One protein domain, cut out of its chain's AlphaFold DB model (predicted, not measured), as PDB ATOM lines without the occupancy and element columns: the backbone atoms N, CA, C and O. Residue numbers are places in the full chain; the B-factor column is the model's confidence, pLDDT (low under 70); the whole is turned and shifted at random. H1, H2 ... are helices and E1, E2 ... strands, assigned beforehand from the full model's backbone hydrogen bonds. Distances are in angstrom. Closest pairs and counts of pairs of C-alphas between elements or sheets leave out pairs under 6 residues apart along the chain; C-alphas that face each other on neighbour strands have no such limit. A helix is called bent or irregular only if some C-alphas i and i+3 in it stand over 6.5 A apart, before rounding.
ATOM      1  N   SER A  11      49.307 282.646  27.518       95.12
ATOM      2  CA  SER A  11      49.291 283.087  28.904       95.12
ATOM      3  C   SER A  11      47.868 283.501  29.269       95.12
ATOM      4  O   SER A  11      47.423 284.564  28.834       95.12
ATOM      5  N   PRO A  12      47.146 282.672  30.041       94.62
ATOM      6  CA  PRO A  12      47.654 281.599  30.911       94.62
ATOM      7  C   PRO A  12      48.034 280.233  30.309       94.62
ATOM      8  O   PRO A  12      48.767 279.514  30.976       94.62
ATOM      9  N   GLY A  13      47.562 279.817  29.130       94.75
ATOM     10  CA  GLY A  13      47.506 278.373  28.802       94.75
ATOM     11  C   GLY A  13      48.814 277.563  28.913       94.75
ATOM     12  O   GLY A  13      48.776 276.404  29.320       94.75
ATOM     13  N   ARG A  14      49.989 278.150  28.638       95.81
ATOM     14  CA  ARG A  14      51.293 277.458  28.738       95.81
ATOM     15  C   ARG A  14      52.037 277.710  30.044       95.81
ATOM     16  O   ARG A  14      52.795 276.852  30.482       95.81
ATOM     17  N   ASN A  15      51.858 278.879  30.655       96.38
ATOM     18  CA  ASN A  15      52.587 279.284  31.862       96.38
ATOM     19  C   ASN A  15      51.711 279.307  33.123       96.38
ATOM     20  O   ASN A  15      52.095 279.902  34.129       96.38
ATOM     21  N   TRP A  16      50.542 278.665  33.084       97.19
ATOM     22  CA  TRP A  16      49.576 278.679  34.181       97.19
ATOM     23  C   TRP A  16      50.155 278.166  35.504       97.19
ATOM     24  O   TRP A  16      49.908 278.765  36.549       97.19
ATOM     25  N   GLU A  17      50.962 277.100  35.477       97.62
ATOM     26  CA  GLU A  17      51.611 276.575  36.686       97.62
ATOM     27  C   GLU A  17      52.550 277.616  37.309       97.62
ATOM     28  O   GLU A  17      52.427 277.890  38.499       97.62
ATOM     29  N   GLN A  18      53.374 278.294  36.504       97.06
ATOM     30  CA  GLN A  18      54.241 279.370  36.988       97.06
ATOM     31  C   GLN A  18      53.434 280.545  37.545       97.06
ATOM     32  O   GLN A  18      53.782 281.105  38.581       97.06
ATOM     33  N   ILE A  19      52.323 280.915  36.898       97.12
ATOM     34  CA  ILE A  19      51.415 281.936  37.434       97.12
ATOM     35  C   ILE A  19      50.870 281.491  38.797       97.12
ATOM     36  O   ILE A  19      50.840 282.287  39.734       97.12
ATOM     37  N   ARG A  20      50.477 280.225  38.944       97.44
ATOM     38  CA  ARG A  20      49.959 279.680  40.199       97.44
ATOM     39  C   ARG A  20      51.007 279.705  41.310       97.44
ATOM     40  O   ARG A  20      50.735 280.241  42.383       97.44
ATOM     41  N   THR A  21      52.168 279.107  41.078       97.50
ATOM     42  CA  THR A  21      53.155 278.843  42.131       97.50
ATOM     43  C   THR A  21      54.047 280.040  42.401       97.50
ATOM     44  O   THR A  21      54.287 280.356  43.564       97.50
ATOM     45  N   ALA A  22      54.480 280.751  41.360       96.81
ATOM     46  CA  ALA A  22      55.356 281.900  41.523       96.81
ATOM     47  C   ALA A  22      54.577 283.165  41.897       96.81
ATOM     48  O   ALA A  22      55.047 283.896  42.760       96.81
ATOM     49  N   ILE A  23      53.399 283.419  41.310       96.69
ATOM     50  CA  ILE A  23      52.679 284.699  41.475       96.69
ATOM     51  C   ILE A  23      51.500 284.582  42.447       96.69
ATOM     52  O   ILE A  23      51.466 285.300  43.446       96.69
ATOM     53  N   ALA A  24      50.536 283.706  42.164       96.81
ATOM     54  CA  ALA A  24      49.248 283.671  42.856       96.81
ATOM     55  C   ALA A  24      49.379 283.225  44.322       96.81
ATOM     56  O   ALA A  24      48.882 283.903  45.222       96.81
ATOM     57  N   ILE A  25      50.098 282.126  44.584       97.31
ATOM     58  CA  ILE A  25      50.334 281.628  45.950       97.31
ATOM     59  C   ILE A  25      51.132 282.644  46.784       97.31
ATOM     60  O   ILE A  25      50.801 282.860  47.947       97.31
ATOM     61  N   ASN A  26      52.120 283.319  46.186       96.56
ATOM     62  CA  ASN A  26      52.961 284.309  46.878       96.56
ATOM     63  C   ASN A  26      52.363 285.726  46.916       96.56
ATOM     64  O   ASN A  26      52.971 286.624  47.493       96.56
ATOM     65  N   ASN A  27      51.193 285.944  46.302       95.69
ATOM     66  CA  ASN A  27      50.524 287.245  46.207       95.69
ATOM     67  C   ASN A  27      51.432 288.372  45.661       95.69
ATOM     68  O   ASN A  27      51.454 289.489  46.185       95.69
ATOM     69  N   PHE A  28      52.215 288.089  44.613       96.62
ATOM     70  CA  PHE A  28      53.086 289.109  44.025       96.62
ATOM     71  C   PHE A  28      52.308 290.124  43.172       96.62
ATOM     72  O   PHE A  28      51.402 289.747  42.425       96.62
ATOM     73  N   PRO A  29      52.695 291.417  43.198       94.62
ATOM     74  CA  PRO A  29      52.019 292.472  42.449       94.62
ATOM     75  C   PRO A  29      52.406 292.438  40.960       94.62
ATOM     76  O   PRO A  29      53.224 293.236  40.487       94.62
ATOM     77  N   VAL A  30      51.808 291.506  40.216       95.06
ATOM     78  CA  VAL A  30      52.000 291.316  38.771       95.06
ATOM     79  C   VAL A  30      50.677 291.510  38.037       95.06
ATOM     80  O   VAL A  30      49.637 291.011  38.457       95.06
ATOM     81  N   LYS A  31      50.718 292.225  36.907       95.06
ATOM     82  CA  LYS A  31      49.579 292.349  35.989       95.06
ATOM     83  C   LYS A  31      49.772 291.434  34.785       95.06
ATOM     84  O   LYS A  31      50.715 291.617  34.018       95.06
ATOM     85  N   ILE A  32      48.864 290.477  34.624       95.12
ATOM     86  CA  ILE A  32      48.849 289.518  33.513       95.12
ATOM     87  C   ILE A  32      47.807 289.987  32.499       95.12
ATOM     88  O   ILE A  32      46.649 290.209  32.854       95.12
ATOM     89  N   VAL A  33      48.227 290.176  31.252       94.94
ATOM     90  CA  VAL A  33      47.405 290.728  30.173       94.94
ATOM     91  C   VAL A  33      47.341 289.722  29.026       94.94
ATOM     92  O   VAL A  33      48.326 289.495  28.327       94.94
ATOM     93  N   GLY A  34      46.167 289.125  28.831       92.44
ATOM     94  CA  GLY A  34      45.868 288.274  27.679       92.44
ATOM     95  C   GLY A  34      45.230 289.082  26.547       92.44
ATOM     96  O   GLY A  34      44.274 289.821  26.773       92.44
ATOM     97  N   SER A  35      45.754 288.937  25.331       91.12
ATOM     98  CA  SER A  35      45.140 289.423  24.084       91.12
ATOM     99  C   SER A  35      44.488 288.272  23.311       91.12
ATOM    100  O   SER A  35      44.767 287.113  23.606       91.12
ATOM    101  N   HIS A  36      43.634 288.573  22.326       92.06
ATOM    102  CA  HIS A  36      42.994 287.557  21.468       92.06
ATOM    103  C   HIS A  36      42.247 286.464  22.264       92.06
ATOM    104  O   HIS A  36      42.309 285.282  21.943       92.06
ATOM    105  N   ALA A  37      41.573 286.865  23.348       89.62
ATOM    106  CA  ALA A  37      40.760 285.967  24.165       89.62
ATOM    107  C   ALA A  37      39.490 285.511  23.424       89.62
ATOM    108  O   ALA A  37      38.960 286.215  22.557       89.62
ATOM    109  N   GLY A  38      38.957 284.353  23.809       88.00
ATOM    110  CA  GLY A  38      37.764 283.781  23.199       88.00
ATOM    111  C   GLY A  38      37.996 283.281  21.770       88.00
ATOM    112  O   GLY A  38      39.043 282.732  21.446       88.00
ATOM    113  N   ILE A  39      36.984 283.447  20.916       89.44
ATOM    114  CA  ILE A  39      36.947 282.894  19.547       89.44
ATOM    115  C   ILE A  39      37.626 283.834  18.526       89.44
ATOM    116  O   ILE A  39      37.890 283.445  17.388       89.44
ATOM    117  N   ILE A  40      37.904 285.086  18.905       74.12
ATOM    118  CA  ILE A  40      38.305 286.154  17.977       74.12
ATOM    119  C   ILE A  40      39.820 286.098  17.724       74.12
ATOM    120  O   ILE A  40      40.579 286.934  18.210       74.12
ATOM    121  N   THR A  41      40.255 285.094  16.963       77.38
ATOM    122  CA  THR A  41      41.666 284.898  16.567       77.38
ATOM    123  C   THR A  41      41.884 284.950  15.054       77.38
ATOM    124  O   THR A  41      43.009 284.870  14.574       77.38
ATOM    125  N   GLY A  42      40.815 285.139  14.272       77.19
ATOM    126  CA  GLY A  42      40.905 285.320  12.822       77.19
ATOM    127  C   GLY A  42      41.515 284.108  12.113       77.19
ATOM    128  O   GLY A  42      41.004 282.995  12.227       77.19
ATOM    129  N   ALA A  43      42.592 284.339  11.357       83.19
ATOM    130  CA  ALA A  43      43.268 283.319  10.553       83.19
ATOM    131  C   ALA A  43      44.154 282.358  11.370       83.19
ATOM    132  O   ALA A  43      44.565 281.328  10.841       83.19
ATOM    133  N   ASP A  44      44.417 282.654  12.650       84.56
ATOM    134  CA  ASP A  44      45.350 281.885  13.487       84.56
ATOM    135  C   ASP A  44      44.803 280.494  13.893       84.56
ATOM    136  O   ASP A  44      45.524 279.639  14.416       84.56
ATOM    137  N   GLY A  45      43.522 280.227  13.619       87.06
ATOM    138  CA  GLY A  45      42.896 278.917  13.784       87.06
ATOM    139  C   GLY A  45      42.533 278.555  15.230       87.06
ATOM    140  O   GLY A  45      42.651 279.353  16.163       87.06
ATOM    141  N   VAL A  46      42.052 277.319  15.407       88.25
ATOM    142  CA  VAL A  46      41.474 276.831  16.678       88.25
ATOM    143  C   VAL A  46      42.485 276.761  17.820       88.25
ATOM    144  O   VAL A  46      42.116 276.919  18.976       88.25
ATOM    145  N   THR A  47      43.770 276.586  17.510       90.69
ATOM    146  CA  THR A  47      44.849 276.536  18.508       90.69
ATOM    147  C   THR A  47      45.141 277.886  19.152       90.69
ATOM    148  O   THR A  47      45.887 277.931  20.126       90.69
ATOM    149  N   HIS A  48      44.579 278.972  18.613       93.81
ATOM    150  CA  HIS A  48      44.723 280.313  19.164       93.81
ATOM    151  C   HIS A  48      43.502 280.764  19.974       93.81
ATOM    152  O   HIS A  48      43.564 281.807  20.619       93.81
ATOM    153  N   GLN A  49      42.418 279.982  19.990       93.94
ATOM    154  CA  GLN A  49      41.182 280.327  20.692       93.94
ATOM    155  C   GLN A  49      41.286 279.997  22.180       93.94
ATOM    156  O   GLN A  49      41.415 278.837  22.555       93.94
ATOM    157  N   ALA A  50      41.198 281.023  23.024       93.88
ATOM    158  CA  ALA A  50      41.309 280.894  24.474       93.88
ATOM    159  C   ALA A  50      39.916 280.915  25.109       93.88
ATOM    160  O   ALA A  50      39.409 281.973  25.478       93.88
ATOM    161  N   LEU A  51      39.264 279.756  25.177       92.75
ATOM    162  CA  LEU A  51      37.914 279.618  25.743       92.75
ATOM    163  C   LEU A  51      37.950 279.383  27.260       92.75
ATOM    164  O   LEU A  51      36.967 279.608  27.965       92.75
ATOM    165  N   GLU A  52      39.090 278.915  27.751       93.81
ATOM    166  CA  GLU A  52      39.337 278.473  29.114       93.81
ATOM    167  C   GLU A  52      40.115 279.489  29.961       93.81
ATOM    168  O   GLU A  52      40.213 279.313  31.175       93.81
ATOM    169  N   ASP A  53      40.648 280.555  29.357       93.50
ATOM    170  CA  ASP A  53      41.560 281.524  29.983       93.50
ATOM    171  C   ASP A  53      40.997 282.142  31.274       93.50
ATOM    172  O   ASP A  53      41.658 282.148  32.317       93.50
ATOM    173  N   ILE A  54      39.743 282.593  31.243       93.62
ATOM    174  CA  ILE A  54      39.038 283.126  32.408       93.62
ATOM    175  C   ILE A  54      38.820 282.029  33.446       93.62
ATOM    176  O   ILE A  54      38.993 282.286  34.636       93.62
ATOM    177  N   ALA A  55      38.427 280.824  33.027       94.94
ATOM    178  CA  ALA A  55      38.112 279.736  33.945       94.94
ATOM    179  C   ALA A  55      39.351 279.315  34.745       94.94
ATOM    180  O   ALA A  55      39.296 279.241  35.975       94.94
ATOM    181  N   ILE A  56      40.480 279.115  34.059       95.56
ATOM    182  CA  ILE A  56      41.720 278.675  34.699       95.56
ATOM    183  C   ILE A  56      42.374 279.789  35.519       95.56
ATOM    184  O   ILE A  56      42.985 279.511  36.545       95.56
ATOM    185  N   MET A  57      42.220 281.060  35.149       96.12
ATOM    186  CA  MET A  57      42.752 282.161  35.966       96.12
ATOM    187  C   MET A  57      41.888 282.461  37.185       96.12
ATOM    188  O   MET A  57      42.410 282.771  38.253       96.12
ATOM    189  N   ARG A  58      40.565 282.328  37.058       94.81
ATOM    190  CA  ARG A  58      39.619 282.624  38.139       94.81
ATOM    191  C   ARG A  58      39.688 281.629  39.297       94.81
ATOM    192  O   ARG A  58      39.275 281.977  40.398       94.81
ATOM    193  N   CYS A  59      40.172 280.408  39.067       95.19
ATOM    194  CA  CYS A  59      40.311 279.414  40.134       95.19
ATOM    195  C   CYS A  59      41.578 279.599  40.987       95.19
ATOM    196  O   CYS A  59      41.724 278.924  42.006       95.19
ATOM    197  N   LEU A  60      42.484 280.507  40.604       96.62
ATOM    198  CA  LEU A  60      43.688 280.800  41.373       96.62
ATOM    199  C   LEU A  60      43.405 281.789  42.517       96.62
ATOM    200  O   LEU A  60      42.667 282.759  42.330       96.62
TER     201      LEU A  60
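AT A GLANCE: This is residues 11 to 60 of the 76 residues of the protein "Transketolase, nonfunctional" of Candidatus Yanofskybacteria bacterium GW2011_GWD2_39_48 (UniProt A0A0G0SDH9). Two short helices, H1 and H2, and one strand, E1, form a loose triangle with few contacts between them, their long directions roughly along the rod, and a long loop reaches away from them to make the other end. H1 runs one way, E1 comes back, and after the loop, whose residues 42 to 47 stick out free, H2 runs the same way as H1. The printed part has 50 residues, with two named helices and one named strand in the order H1, E1, H2; E1 pairs with no named strand. The class is mixed, helices and strands, with 21 residues, under half, in named elements. The whole is only just loose, close to compact, with a radius of gyration of the C-alphas of 12.0 A, and it spans 37 by 16 by 15 A.

HOW THE PARTS SIT: H1, residues 16 to 24, is joined by a tight link of 5 residues to E1, residues 30 to 35. Their closest C-alphas are those of Ile 23 and Val 30, 7.2 A apart, and their centres are 12.9 A apart. A long link of 17 residues leads from E1 to H2, residues 53 to 58. E1 and H2 are only just apart, with a closest distance of 8.3 A. H1 and H2 are close but not clearly touching, with 2 pairs of C-alphas within 8 A; the closest are those of Trp 16 and Met 57, 7.9 A apart. They run the same way at a shallow tilt of 34.9 degrees, only just short of steep. In both helices each O i to N i+4 pair is within hydrogen-bond range.

IN THESE COORDINATES: H1 begins at C-alpha 16 at (49.576, 278.679, 34.181) and measures 10.0 A from first to last C-alpha. It is neither bent nor irregular, but only just: C-alphas 21 and 24 are 6.3 A apart. E1, from Val 30 to Ser 35, measures 16.3 A, with C-alpha 30 at (52.000, 291.316, 38.771). H2, from Asp 53 to Arg 58, measures 8.5 A and ends at C-alpha 58 at (39.619, 282.624, 38.139).

THE WHOLE: The outline is a rod, and the two C-alphas farthest apart, those of Asn 26 and Ala 43, are 37.6 A from each other. The first and last printed C-alphas, those of Ser 11 and Leu 60, are 13.9 A apart. The printed part has no cut. The long link, residues 36 to 52, has no named element, and its C-alphas lie 8 to 20 A from the mean of the C-alphas. The mean pLDDT of the printed part is 92.9, and no printed residue is under 70.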